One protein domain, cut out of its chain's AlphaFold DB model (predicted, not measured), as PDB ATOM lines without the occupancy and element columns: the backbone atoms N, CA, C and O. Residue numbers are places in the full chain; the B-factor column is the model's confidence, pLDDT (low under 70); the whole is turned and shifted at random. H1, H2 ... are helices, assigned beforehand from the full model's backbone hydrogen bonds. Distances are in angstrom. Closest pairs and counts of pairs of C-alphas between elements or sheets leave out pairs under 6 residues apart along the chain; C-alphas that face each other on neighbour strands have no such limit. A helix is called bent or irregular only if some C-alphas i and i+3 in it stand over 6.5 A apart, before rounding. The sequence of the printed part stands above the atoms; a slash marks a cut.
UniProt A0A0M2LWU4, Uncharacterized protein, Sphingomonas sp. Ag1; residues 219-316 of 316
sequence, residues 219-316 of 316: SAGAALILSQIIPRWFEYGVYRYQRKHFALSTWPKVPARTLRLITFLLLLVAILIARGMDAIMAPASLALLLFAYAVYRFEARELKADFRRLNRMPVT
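This is residues 219 to 316 of the 316 residues of an uncharacterized protein of Sphingomonas sp. Ag1 (UniProt A0A0M2LWU4). Three helices make a loose up-and-down bundle: the longest, H1, and H3 meet near their first residues and spread apart like a V, and H2 runs back the opposite way, packed on both. The short H4 follows H3 after a tight link, and residues 304 to 316, of which 304 to 306 belong to H4, stand free and stick out from the rest. The printed part has 98 residues with four named helices, H1, H2, H3 and H4 in that order along the chain, and no named strand; the class is all helix. The whole is loose, with a radius of gyration of the C-alphas of 16.8 A, and spans 51 by 36 by 23 A.

H1 is residues 219 to 246, 39.8 A from first to last C-alpha, from C-alpha 219 at (289.416, 239.470, 281.630) to C-alpha 246 at (308.840, 247.985, 315.333). It is neither bent nor irregular, but only just: C-alphas 228 and 231 are 6.2 A apart. H2 is residues 256 to 275, 28.1 A long. H3 is residues 283 to 298, 23.5 A long. H4 is residues 300 to 306, 10.0 A long, and ends at C-alpha 306 at (298.268, 228.223, 313.620).

H1, H2 and H3 form a bundle, up and down, each running against the one before it. H1 and H2 touch and form a helical hairpin, at a tilt of 38 degrees, only just steep, opposite ways; their closest C-alphas, of Ser 227 and Phe 264, are 5.0 A apart. H1 touches H3 with residues 220 to 224 alone, and H3 touches H1 with residues 284 to 287 alone. Their closest C-alphas, of Gly 221 and Ala 284, are 5.2 A apart, and they run the same way at 38 degrees, again only just a steep tilt. H2, with residues 257 to 265 alone, touches residues 288 to 295 of H3 in a second helical hairpin, at a shallow tilt of 30 degrees, opposite ways; the closest C-alphas, of Leu 261 and Phe 291, are 5.4 A apart. The helix packing is mostly crossed, but only just, with 1 of 3 pairs at a shallow tilt. H3 and H4 are near each other and meet only through their link, while H4 is apart from H1 and H2. In H2 and H4 every O i to N i+4 pair is within hydrogen-bond range; in H1 22 of 24 are, and in H3 9 of 12.

The C-alphas of Asp 278 and Thr 316, the two farthest apart, are 52.9 A apart. The printed part has no cut and ends at residue 316, the chain's last. No link is long. The mean pLDDT of the printed part is 91.5, and residues 313 to 316 are under 70.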
ATOM      1  N   SER A 219     289.911 239.123 280.277       96.50
ATOM      2  CA  SER A 219     289.416 239.470 281.630       96.50
ATOM      3  C   SER A 219     290.052 238.606 282.727       96.50
ATOM      4  O   SER A 219     290.556 239.126 283.721       96.50
ATOM      5  N   ALA A 220     290.103 237.284 282.528       96.62
ATOM      6  CA  ALA A 220     290.816 236.375 283.434       96.62
ATOM      7  C   ALA A 220     292.325 236.686 283.536       96.62
ATOM      8  O   ALA A 220     292.914 236.540 284.607       96.62
ATOM      9  N   GLY A 221     292.944 237.159 282.449       97.00
ATOM     10  CA  GLY A 221     294.329 237.634 282.446       97.00
ATOM     11  C   GLY A 221     294.512 238.878 283.320       97.00
ATOM     12  O   GLY A 221     295.455 238.937 284.105       97.00
ATOM     13  N   ALA A 222     293.569 239.823 283.275       97.12
ATOM     14  CA  ALA A 222     293.576 240.998 284.147       97.12
ATOM     15  C   ALA A 222     293.455 240.606 285.630       97.12
ATOM     16  O   ALA A 222     294.223 241.089 286.464       97.12
ATOM     17  N   ALA A 223     292.552 239.670 285.955       98.12
ATOM     18  CA  ALA A 223     292.444 239.115 287.304       98.12
ATOM     19  C   ALA A 223     293.756 238.457 287.756       98.12
ATOM     20  O   ALA A 223     294.189 238.656 288.893       98.12
ATOM     21  N   LEU A 224     294.418 237.717 286.863       98.12
ATOM     22  CA  LEU A 224     295.695 237.065 287.144       98.12
ATOM     23  C   LEU A 224     296.789 238.095 287.455       98.12
ATOM     24  O   LEU A 224     297.466 237.967 288.475       98.12
ATOM     25  N   ILE A 225     296.909 239.151 286.651       97.94
ATOM     26  CA  ILE A 225     297.865 240.245 286.874       97.94
ATOM     27  C   ILE A 225     297.629 240.911 288.233       97.94
ATOM     28  O   ILE A 225     298.542 240.988 289.058       97.94
ATOM     29  N   LEU A 226     296.395 241.342 288.509       98.25
ATOM     30  CA  LEU A 226     296.052 242.013 289.765       98.25
ATOM     31  C   LEU A 226     296.270 241.105 290.979       98.25
ATOM     32  O   LEU A 226     296.761 241.565 292.012       98.25
ATOM     33  N   SER A 227     295.995 239.806 290.832       98.00
ATOM     34  CA  SER A 227     296.270 238.817 291.873       98.00
ATOM     35  C   SER A 227     297.757 238.665 292.182       98.00
ATOM     36  O   SER A 227     298.075 238.251 293.285       98.00
ATOM     37  N   GLN A 228     298.673 239.017 291.272       97.38
ATOM     38  CA  GLN A 228     300.109 239.066 291.572       97.38
ATOM     39  C   GLN A 228     300.523 240.397 292.201       97.38
ATOM     40  O   GLN A 228     301.328 240.408 293.134       97.38
ATOM     41  N   ILE A 229     299.977 241.509 291.704       97.75
ATOM     42  CA  ILE A 229     300.359 242.862 292.124       97.75
ATOM     43  C   ILE A 229     299.915 243.139 293.561       97.75
ATOM     44  O   ILE A 229     300.744 243.519 294.389       97.75
ATOM     45  N   ILE A 230     298.628 242.941 293.865       97.62
ATOM     46  CA  ILE A 230     298.027 243.380 295.135       97.62
ATOM     47  C   ILE A 230     298.690 242.691 296.339       97.62
ATOM     48  O   ILE A 230     299.151 243.398 297.236       97.62
ATOM     49  N   PRO A 231     298.844 241.352 296.379       96.25
ATOM     50  CA  PRO A 231     299.454 240.689 297.530       96.25
ATOM     51  C   PRO A 231     300.930 241.034 297.714       96.25
ATOM     52  O   PRO A 231     301.367 241.206 298.847       96.25
ATOM     53  N   ARG A 232     301.697 241.191 296.624       95.56
ATOM     54  CA  ARG A 232     303.107 241.612 296.704       95.56
ATOM     55  C   ARG A 232     303.226 243.040 297.220       95.56
ATOM     56  O   ARG A 232     304.136 243.334 297.991       95.56
ATOM     57  N   TRP A 233     302.330 243.930 296.794       96.69
ATOM     58  CA  TRP A 233     302.285 245.297 297.300       96.69
ATOM     59  C   TRP A 233     301.945 245.331 298.788       96.69
ATOM     60  O   TRP A 233     302.663 245.974 299.552       96.69
ATOM     61  N   PHE A 234     300.929 244.574 299.205       95.50
ATOM     62  CA  PHE A 234     300.557 244.433 300.609       95.50
ATOM     63  C   PHE A 234     301.720 243.896 301.457       95.50
ATOM     64  O   PHE A 234     302.087 244.512 302.453       95.50
ATOM     65  N   GLU A 235     302.358 242.800 301.034       94.31
ATOM     66  CA  GLU A 235     303.512 242.208 301.722       94.31
ATOM     67  C   GLU A 235     304.674 243.204 301.859       94.31
ATOM     68  O   GLU A 235     305.265 243.336 302.933       94.31
ATOM     69  N   TYR A 236     304.965 243.963 300.798       95.12
ATOM     70  CA  TYR A 236     305.996 244.997 300.823       95.12
ATOM     71  C   TYR A 236     305.640 246.160 301.761       95.12
ATOM     72  O   TYR A 236     306.506 246.651 302.488       95.12
ATOM     73  N   GLY A 237     304.371 246.574 301.788       94.81
ATOM     74  CA  GLY A 237     303.868 247.579 302.724       94.81
ATOM     75  C   GLY A 237     304.019 247.133 304.178       94.81
ATOM     76  O   GLY A 237     304.575 247.876 304.985       94.81
ATOM     77  N   VAL A 238     303.621 245.896 304.498       93.88
ATOM     78  CA  VAL A 238     303.787 245.311 305.841       93.88
ATOM     79  C   VAL A 238     305.263 245.262 306.233       93.88
ATOM     80  O   VAL A 238     305.606 245.689 307.334       93.88
ATOM     81  N   TYR A 239     306.146 244.815 305.335       92.69
ATOM     82  CA  TYR A 239     307.592 244.795 305.576       92.69
ATOM     83  C   TYR A 239     308.141 246.182 305.943       92.69
ATOM     84  O   TYR A 239     308.885 246.332 306.914       92.69
ATOM     85  N   ARG A 240     307.760 247.221 305.191       92.12
ATOM     86  CA  ARG A 240     308.230 248.591 305.442       92.12
ATOM     87  C   ARG A 240     307.648 249.183 306.717       92.12
ATOM     88  O   ARG A 240     308.397 249.751 307.508       92.12
ATOM     89  N   TYR A 241     306.355 248.987 306.948       91.62
ATOM     90  CA  TYR A 241     305.690 249.436 308.166       91.62
ATOM     91  C   TYR A 241     306.318 248.800 309.411       91.62
ATOM     92  O   TYR A 241     306.636 249.498 310.373       91.62
ATOM     93  N   GLN A 242     306.579 247.488 309.373       91.38
ATOM     94  CA  GLN A 242     307.193 246.779 310.493       91.38
ATOM     95  C   GLN A 242     308.603 247.271 310.810       91.38
ATOM     96  O   GLN A 242     308.946 247.465 311.976       91.38
ATOM     97  N   ARG A 243     309.399 247.535 309.774       87.69
ATOM     98  CA  ARG A 243     310.748 248.072 309.938       87.69
ATOM     99  C   ARG A 243     310.742 249.465 310.561       87.69
ATOM    100  O   ARG A 243     311.549 249.727 311.444       87.69
ATOM    101  N   LYS A 244     309.831 250.336 310.120       87.94
ATOM    102  CA  LYS A 244     309.736 251.718 310.604       87.94
ATOM    103  C   LYS A 244     309.234 251.804 312.046       87.94
ATOM    104  O   LYS A 244     309.788 252.563 312.830       87.94
ATOM    105  N   HIS A 245     308.196 251.042 312.390       89.69
ATOM    106  CA  HIS A 245     307.494 251.198 313.669       89.69
ATOM    107  C   HIS A 245     307.917 250.202 314.753       89.69
ATOM    108  O   HIS A 245     307.751 250.499 315.932       89.69
ATOM    109  N   PHE A 246     308.470 249.043 314.383       88.62
ATOM    110  CA  PHE A 246     308.840 247.985 315.333       88.62
ATOM    111  C   PHE A 246     310.319 247.579 315.255       88.62
ATOM    112  O   PHE A 246     310.716 246.629 315.926       88.62
ATOM    113  N   ALA A 247     311.133 248.258 314.434       85.31
ATOM    114  CA  ALA A 247     312.552 247.949 314.210       85.31
ATOM    115  C   ALA A 247     312.829 246.480 313.811       85.31
ATOM    116  O   ALA A 247     313.939 245.971 313.973       85.31
ATOM    117  N   LEU A 248     311.827 245.790 313.253       84.31
ATOM    118  CA  LEU A 248     311.965 244.427 312.750       84.31
ATOM    119  C   LEU A 248     312.568 244.469 311.343       84.31
ATOM    120  O   LEU A 248     311.999 245.047 310.420       84.31
ATOM    121  N   SER A 249     313.738 243.855 311.170       78.50
ATOM    122  CA  SER A 249     314.443 243.793 309.881       78.50
ATOM    123  C   SER A 249     314.069 242.568 309.037       78.50
ATOM    124  O   SER A 249     314.462 242.471 307.871       78.50
ATOM    125  N   THR A 250     313.305 241.636 309.606       84.25
ATOM    126  CA  THR A 250     312.890 240.392 308.959       84.25
ATOM    127  C   THR A 250     311.691 240.602 308.037       84.25
ATOM    128  O   THR A 250     310.843 241.463 308.257       84.25
ATOM    129  N   TRP A 251     311.617 239.798 306.975       82.94
ATOM    130  CA  TRP A 251     310.424 239.758 306.131       82.94
ATOM    131  C   TRP A 251     309.234 239.200 306.926       82.94
ATOM    132  O   TRP A 251     309.406 238.208 307.644       82.94
ATOM    133  N   PRO A 252     308.039 239.809 306.812       85.31
ATOM    134  CA  PRO A 252     306.873 239.367 307.556       85.31
ATOM    135  C   PRO A 252     306.446 237.968 307.115       85.31
ATOM    136  O   PRO A 252     306.460 237.634 305.930       85.31
ATOM    137  N   LYS A 253     305.998 237.151 308.070       85.31
ATOM    138  CA  LYS A 253     305.334 235.879 307.770       85.31
ATOM    139  C   LYS A 253     303.889 236.155 307.355       85.31
ATOM    140  O   LYS A 253     302.982 236.122 308.180       85.31
ATOM    141  N   VAL A 254     303.690 236.478 306.081       87.50
ATOM    142  CA  VAL A 254     302.362 236.651 305.474       87.50
ATOM    143  C   VAL A 254     302.066 235.429 304.600       87.50
ATOM    144  O   VAL A 254     302.960 234.992 303.871       87.50
ATOM    145  N   PRO A 255     300.840 234.870 304.611       91.38
ATOM    146  CA  PRO A 255     300.466 233.770 303.722       91.38
ATOM    147  C   PRO A 255     300.254 234.287 302.288       91.38
ATOM    148  O   PRO A 255     299.135 234.380 301.777       91.38
ATOM    149  N   ALA A 256     301.346 234.698 301.638       90.94
ATOM    150  CA  ALA A 256     301.325 235.426 300.377       90.94
ATOM    151  C   ALA A 256     300.681 234.620 299.239       90.94
ATOM    152  O   ALA A 256     300.046 235.208 298.366       90.94
ATOM    153  N   ARG A 257     300.806 233.285 299.210       93.31
ATOM    154  CA  ARG A 257     300.156 232.464 298.168       93.31
ATOM    155  C   ARG A 257     298.657 232.364 298.409       93.31
ATOM    156  O   ARG A 257     297.888 232.416 297.454       93.31
ATOM    157  N   THR A 258     298.246 232.286 299.671       94.75
ATOM    158  CA  THR A 258     296.833 232.317 300.062       94.75
ATOM    159  C   THR A 258     296.192 233.647 299.682       94.75
ATOM    160  O   THR A 258     295.129 233.652 299.067       94.75
ATOM    161  N   LEU A 259     296.866 234.775 299.937       95.44
ATOM    162  CA  LEU A 259     296.386 236.091 299.503       95.44
ATOM    163  C   LEU A 259     296.241 236.183 297.978       95.44
ATOM    164  O   LEU A 259     295.249 236.729 297.497       95.44
ATOM    165  N   ARG A 260     297.182 235.614 297.211       96.06
ATOM    166  CA  ARG A 260     297.088 235.534 295.742       96.06
ATOM    167  C   ARG A 260     295.895 234.708 295.282       96.06
ATOM    168  O   ARG A 260     295.132 235.179 294.444       96.06
ATOM    169  N   LEU A 261     295.693 233.528 295.867       97.38
ATOM    170  CA  LEU A 261     294.542 232.672 295.577       97.38
ATOM    171  C   LEU A 261     293.217 233.389 295.867       97.38
ATOM    172  O   LEU A 261     292.342 233.412 295.008       97.38
ATOM    173  N   ILE A 262     293.082 233.993 297.051       97.62
ATOM    174  CA  ILE A 262     291.864 234.708 297.458       97.62
ATOM    175  C   ILE A 262     291.611 235.896 296.529       97.62
ATOM    176  O   ILE A 262     290.505 236.043 296.023       97.62
ATOM    177  N   THR A 263     292.633 236.709 296.254       98.06
ATOM    178  CA  THR A 263     292.503 237.864 295.350       98.06
ATOM    179  C   THR A 263     292.073 237.416 293.954       98.06
ATOM    180  O   THR A 263     291.158 237.997 293.378       98.06
ATOM    181  N   PHE A 264     292.684 236.352 293.421       98.25
ATOM    182  CA  PHE A 264     292.320 235.811 292.113       98.25
ATOM    183  C   PHE A 264     290.877 235.297 292.082       98.25
ATOM    184  O   PHE A 264     290.136 235.626 291.161       98.25
ATOM    185  N   LEU A 265     290.455 234.549 293.108       98.06
ATOM    186  CA  LEU A 265     289.086 234.043 293.237       98.06
ATOM    187  C   LEU A 265     288.053 235.169 293.311       98.06
ATOM    188  O   LEU A 265     287.060 235.119 292.592       98.06
ATOM    189  N   LEU A 266     288.291 236.193 294.134       98.31
ATOM    190  CA  LEU A 266     287.380 237.333 294.263       98.31
ATOM    191  C   LEU A 266     287.208 238.067 292.926       98.31
ATOM    192  O   LEU A 266     286.084 238.374 292.533       98.31
ATOM    193  N   LEU A 267     288.306 238.293 292.200       98.25
ATOM    194  CA  LEU A 267     288.270 238.945 290.890       98.25
ATOM    195  C   LEU A 267     287.596 238.068 289.826       98.25
ATOM    196  O   LEU A 267     286.788 238.575 289.052       98.25
ATOM    197  N   LEU A 268     287.874 236.760 289.800       97.31
ATOM    198  CA  LEU A 268     287.214 235.836 288.874       97.31
ATOM    199  C   LEU A 268     285.708 235.745 289.123       97.31
ATOM    200  O   LEU A 268     284.947 235.760 288.161       97.31
ATOM    201  N   VAL A 269     285.267 235.680 290.384       97.94
ATOM    202  CA  VAL A 269     283.838 235.666 290.733       97.94
ATOM    203  C   VAL A 269     283.166 236.968 290.299       97.94
ATOM    204  O   VAL A 269     282.096 236.925 289.696       97.94
ATOM    205  N   ALA A 270     283.803 238.120 290.526       98.06
ATOM    206  CA  ALA A 270     283.278 239.402 290.063       98.06
ATOM    207  C   ALA A 270     283.143 239.453 288.528       98.06
ATOM    208  O   ALA A 270     282.109 239.880 288.015       98.06
ATOM    209  N   ILE A 271     284.149 238.969 287.790       97.69
ATOM    210  CA  ILE A 271     284.109 238.885 286.320       97.69
ATOM    211  C   ILE A 271     283.010 237.929 285.856       97.69
ATOM    212  O   ILE A 271     282.277 238.262 284.929       97.69
ATOM    213  N   LEU A 272     282.879 236.768 286.500       97.44
ATOM    214  CA  LEU A 272     281.855 235.778 286.185       97.44
ATOM    215  C   LEU A 272     280.447 236.361 286.342       97.44
ATOM    216  O   LEU A 272     279.618 236.197 285.453       97.44
ATOM    217  N   ILE A 273     280.190 237.079 287.437       98.06
ATOM    218  CA  ILE A 273     278.899 237.738 287.675       98.06
ATOM    219  C   ILE A 273     278.642 238.825 286.622       98.06
ATOM    220  O   ILE A 273     277.530 238.937 286.116       98.06
ATOM    221  N   ALA A 274     279.660 239.617 286.278       97.75
ATOM    222  CA  ALA A 274     279.500 240.765 285.388       97.75
ATOM    223  C   ALA A 274     279.430 240.402 283.895       97.75
ATOM    224  O   ALA A 274     278.793 241.115 283.122       97.75
ATOM    225  N   ARG A 275     280.130 239.347 283.463       96.50
ATOM    226  CA  ARG A 275     280.349 239.030 282.039       96.50
ATOM    227  C   ARG A 275     280.027 237.584 281.656       96.50
ATOM    228  O   ARG A 275     280.158 237.238 280.486       96.50
ATOM    229  N   GLY A 276     279.618 236.749 282.608       95.81
ATOM    230  CA  GLY A 276     279.301 235.346 282.367       95.81
ATOM    231  C   GLY A 276     280.531 234.448 282.225       95.81
ATOM    232  O   GLY A 276     281.673 234.852 282.463       95.81
ATOM    233  N   MET A 277     280.277 233.189 281.863       95.75
ATOM    234  CA  MET A 277     281.299 232.142 281.854       95.75
ATOM    235  C   MET A 277     282.410 232.375 280.827       95.75
ATOM    236  O   MET A 277     283.582 232.156 281.135       95.75
ATOM    237  N   ASP A 278     282.073 232.865 279.639       93.69
ATOM    238  CA  ASP A 278     283.044 233.036 278.554       93.69
ATOM    239  C   ASP A 278     284.200 233.961 278.962       93.69
ATOM    240  O   ASP A 278     285.359 233.707 278.643       93.69
ATOM    241  N   ALA A 279     283.923 234.972 279.792       93.44
ATOM    242  CA  ALA A 279     284.930 235.911 280.283       93.44
ATOM    243  C   ALA A 279     285.972 235.290 281.232       93.44
ATOM    244  O   ALA A 279     287.017 235.906 281.480       93.44
ATOM    245  N   ILE A 280     285.719 234.084 281.750       94.31
ATOM    246  CA  ILE A 280     286.664 233.329 282.579       94.31
ATOM    247  C   ILE A 280     287.129 232.022 281.925       94.31
ATOM    248  O   ILE A 280     287.967 231.329 282.495       94.31
ATOM    249  N   MET A 281     286.658 231.671 280.730       94.56
ATOM    250  CA  MET A 281     287.107 230.477 280.004       94.56
ATOM    251  C   MET A 281     288.366 230.774 279.175       94.56
ATOM    252  O   MET A 281     288.357 230.742 277.951       94.56
ATOM    253  N   ALA A 282     289.473 231.065 279.863       95.56
ATOM    254  CA  ALA A 282     290.772 231.335 279.248       95.56
ATOM    255  C   ALA A 282     291.917 230.629 279.994       95.56
ATOM    256  O   ALA A 282     291.773 230.328 281.184       95.56
ATOM    257  N   PRO A 283     293.082 230.415 279.351       96.56
ATOM    258  CA  PRO A 283     294.271 229.838 279.982       96.56
ATOM    259  C   PRO A 283     294.645 230.448 281.340       96.56
ATOM    260  O   PRO A 283     295.044 229.716 282.242       96.56
ATOM    261  N   ALA A 284     294.447 231.754 281.544       96.75
ATOM    262  CA  ALA A 284     294.684 232.429 282.821       96.75
ATOM    263  C   ALA A 284     293.907 231.803 283.986       96.75
ATOM    264  O   ALA A 284     294.407 231.791 285.108       96.75
ATOM    265  N   SER A 285     292.737 231.213 283.746       96.56
ATOM    266  CA  SER A 285     291.944 230.548 284.785       96.56
ATOM    267  C   SER A 285     292.595 229.272 285.320       96.56
ATOM    268  O   SER A 285     292.332 228.890 286.460       96.56
ATOM    269  N   LEU A 286     293.537 228.667 284.583       96.62
ATOM    270  CA  LEU A 286     294.378 227.580 285.103       96.62
ATOM    271  C   LEU A 286     295.280 228.040 286.258       96.62
ATOM    272  O   LEU A 286     295.745 227.210 287.045       96.62
ATOM    273  N   ALA A 287     295.481 229.353 286.430       95.44
ATOM    274  CA  ALA A 287     296.171 229.892 287.595       95.44
ATOM    275  C   ALA A 287     295.444 229.561 288.908       95.44
ATOM    276  O   ALA A 287     296.093 229.485 289.950       95.44
ATOM    277  N   LEU A 288     294.136 229.274 288.873       96.12
ATOM    278  CA  LEU A 288     293.397 228.811 290.046       96.12
ATOM    279  C   LEU A 288     293.981 227.498 290.581       96.12
ATOM    280  O   LEU A 288     294.262 227.384 291.775       96.12
ATOM    281  N   LEU A 289     294.224 226.530 289.692       95.94
ATOM    282  CA  LEU A 289     294.827 225.243 290.046       95.94
ATOM    283  C   LEU A 289     296.265 225.430 290.533       95.94
ATOM    284  O   LEU A 289     296.664 224.837 291.535       95.94
ATOM    285  N   LEU A 290     297.026 226.297 289.858       94.44
ATOM    286  CA  LEU A 290     298.395 226.628 290.242       94.44
ATOM    287  C   LEU A 290     298.460 227.210 291.662       94.44
ATOM    288  O   LEU A 290     299.267 226.760 292.478       94.44
ATOM    289  N   PHE A 291     297.616 228.195 291.972       95.75
ATOM    290  CA  PHE A 291     297.600 228.848 293.280       95.75
ATOM    291  C   PHE A 291     297.054 227.928 294.365       95.75
ATOM    292  O   PHE A 291     297.655 227.854 295.436       95.75
ATOM    293  N   ALA A 292     295.999 227.159 294.088       95.81
ATOM    294  CA  ALA A 292     295.484 226.158 295.018       95.81
ATOM    295  C   ALA A 292     296.552 225.108 295.366       95.81
ATOM    296  O   ALA A 292     296.789 224.829 296.544       95.81
ATOM    297  N   TYR A 293     297.265 224.587 294.361       94.94
ATOM    298  CA  TYR A 293     298.381 223.668 294.576       94.94
ATOM    299  C   TYR A 293     299.504 224.311 295.398       94.94
ATOM    300  O   TYR A 293     300.039 223.688 296.318       94.94
ATOM    301  N   ALA A 294     299.856 225.566 295.106       92.12
ATOM    302  CA  ALA A 294     300.896 226.281 295.833       92.12
ATOM    303  C   ALA A 294     300.521 226.503 297.313       92.12
ATOM    304  O   ALA A 294     301.351 226.267 298.194       92.12
ATOM    305  N   VAL A 295     299.273 226.876 297.607       93.06
ATOM    306  CA  VAL A 295     298.762 226.990 298.983       93.06
ATOM    307  C   VAL A 295     298.810 225.636 299.683       93.06
ATOM    308  O   VAL A 295     299.407 225.517 300.754       93.06
ATOM    309  N   TYR A 296     298.263 224.592 299.055       93.06
ATOM    310  CA  TYR A 296     298.259 223.237 299.605       93.06
ATOM    311  C   TYR A 296     299.671 222.745 299.946       93.06
ATOM    312  O   TYR A 296     299.912 222.197 301.024       93.06
ATOM    313  N   ARG A 297     300.626 222.958 299.036       91.69
ATOM    314  CA  ARG A 297     301.976 222.410 299.159       91.69
ATOM    315  C   ARG A 297     302.859 223.171 300.144       91.69
ATOM    316  O   ARG A 297     303.763 222.542 300.708       91.69
ATOM    317  N   PHE A 298     302.663 224.481 300.299       88.38
ATOM    318  CA  PHE A 298     303.609 225.340 301.021       88.38
ATOM    319  C   PHE A 298     303.036 226.052 302.247       88.38
ATOM    320  O   PHE A 298     303.819 226.353 303.135       88.38
ATOM    321  N   GLU A 299     301.728 226.303 302.330       91.25
ATOM    322  CA  GLU A 299     301.134 227.104 303.421       91.25
ATOM    323  C   GLU A 299     300.095 226.323 304.235       91.25
ATOM    324  O   GLU A 299     299.924 226.579 305.422       91.25
ATOM    325  N   ALA A 300     299.437 225.314 303.655       87.94
ATOM    326  CA  ALA A 300     298.314 224.641 304.308       87.94
ATOM    327  C   ALA A 300     298.666 223.957 305.639       87.94
ATOM    328  O   ALA A 300     297.801 223.836 306.501       87.94
ATOM    329  N   ARG A 301     299.908 223.487 305.823       87.56
ATOM    330  CA  ARG A 301     300.341 222.888 307.098       87.56
ATOM    331  C   ARG A 301     300.521 223.939 308.188       87.56
ATOM    332  O   ARG A 301     300.037 223.729 309.290       87.56
ATOM    333  N   GLU A 302     301.175 225.049 307.859       86.69
ATOM    334  CA  GLU A 302     301.406 226.160 308.789       86.69
ATOM    335  C   GLU A 302     300.074 226.802 309.185       86.69
ATOM    336  O   GLU A 302     299.759 226.877 310.365       86.69
ATOM    337  N   LEU A 303     299.209 227.093 308.207       85.56
ATOM    338  CA  LEU A 303     297.868 227.633 308.459       85.56
ATOM    339  C   LEU A 303     297.013 226.724 309.356       85.56
ATOM    340  O   LEU A 303     296.264 227.211 310.198       85.56
ATOM    341  N   LYS A 304     297.118 225.398 309.191       86.75
ATOM    342  CA  LYS A 304     296.425 224.432 310.059       86.75
ATOM    343  C   LYS A 304     297.017 224.377 311.466       86.75
ATOM    344  O   LYS A 304     296.257 224.186 312.407       86.75
ATOM    345  N   ALA A 305     298.335 224.509 311.602       85.62
ATOM    346  CA  ALA A 305     299.011 224.516 312.898       85.62
ATOM    347  C   ALA A 305     298.708 225.795 313.699       85.62
ATOM    348  O   ALA A 305     298.540 225.736 314.916       85.62
ATOM    349  N   ASP A 306     298.581 226.928 313.010       83.62
ATOM    350  CA  ASP A 306     298.268 228.223 313.620       83.62
ATOM    351  C   ASP A 306     296.772 228.386 313.932       83.62
ATOM    352  O   ASP A 306     296.389 229.221 314.756       83.62
ATOM    353  N   PHE A 307     295.904 227.578 313.313       84.56
ATOM    354  CA  PHE A 307     294.472 227.607 313.581       84.56
ATOM    355  C   PHE A 307     294.170 227.162 315.017       84.56
ATOM    356  O   PHE A 307     294.247 225.984 315.371       84.56
ATOM    357  N   ARG A 308     293.741 228.118 315.842       82.38
ATOM    358  CA  ARG A 308     293.260 227.875 317.204       82.38
ATOM    359  C   ARG A 308     291.839 228.393 317.322       82.38
ATOM    360  O   ARG A 308     291.576 229.574 317.106       82.38
ATOM    361  N   ARG A 309     290.904 227.512 317.684       79.38
ATOM    362  CA  ARG A 309     289.560 227.970 318.046       79.38
ATOM    363  C   ARG A 309     289.650 228.626 319.418       79.38
ATOM    364  O   ARG A 309     289.990 227.952 320.382       79.38
ATOM    365  N   LEU A 310     289.301 229.908 319.503       80.94
ATOM    366  CA  LEU A 310     289.335 230.674 320.757       80.94
ATOM    367  C   LEU A 310     288.464 230.053 321.864       80.94
ATOM    368  O   LEU A 310     288.726 230.258 323.041       80.94
ATOM    369  N   ASN A 311     287.452 229.263 321.492       86.69
ATOM    370  CA  ASN A 311     286.567 228.561 322.421       86.69
ATOM    371  C   ASN A 311     287.062 227.164 322.852       86.69
ATOM    372  O   ASN A 311     286.325 226.449 323.525       86.69
ATOM    373  N   ARG A 312     288.269 226.742 322.457       78.94
ATOM    374  CA  ARG A 312     288.909 225.518 322.957       78.94
ATOM    375  C   ARG A 312     290.154 225.922 323.739       78.94
ATOM    376  O   ARG A 312     291.058 226.524 323.165       78.94
ATOM    377  N   MET A 313     290.187 225.607 325.039       61.12
ATOM    378  CA  MET A 313     291.385 225.832 325.852       61.12
ATOM    379  C   MET A 313     292.578 225.083 325.236       61.12
ATOM    380  O   MET A 313     292.381 223.996 324.678       61.12
ATOM    381  N   PRO A 314     293.799 225.644 325.296       66.81
ATOM    382  CA  PRO A 314     294.980 224.944 324.819       66.81
ATOM    383  C   PRO A 314     295.141 223.643 325.608       66.81
ATOM    384  O   PRO A 314     295.153 223.660 326.835       66.81
ATOM    385  N   VAL A 315     295.228 222.520 324.893       64.12
ATOM    386  CA  VAL A 315     295.611 221.237 325.488       64.12
ATOM    387  C   VAL A 315     297.079 221.383 325.882       64.12
ATOM    388  O   VAL A 315     297.930 221.501 324.999       64.12
ATOM    389  N   THR A 316     297.334 221.507 327.184       55.38
ATOM    390  CA  THR A 316     298.670 221.466 327.797       55.38
ATOM    391  C   THR A 316     299.278 220.085 327.678       55.38
ATOM    392  O   THR A 316     298.518 219.117 327.914       55.38
TER     393      THR A 316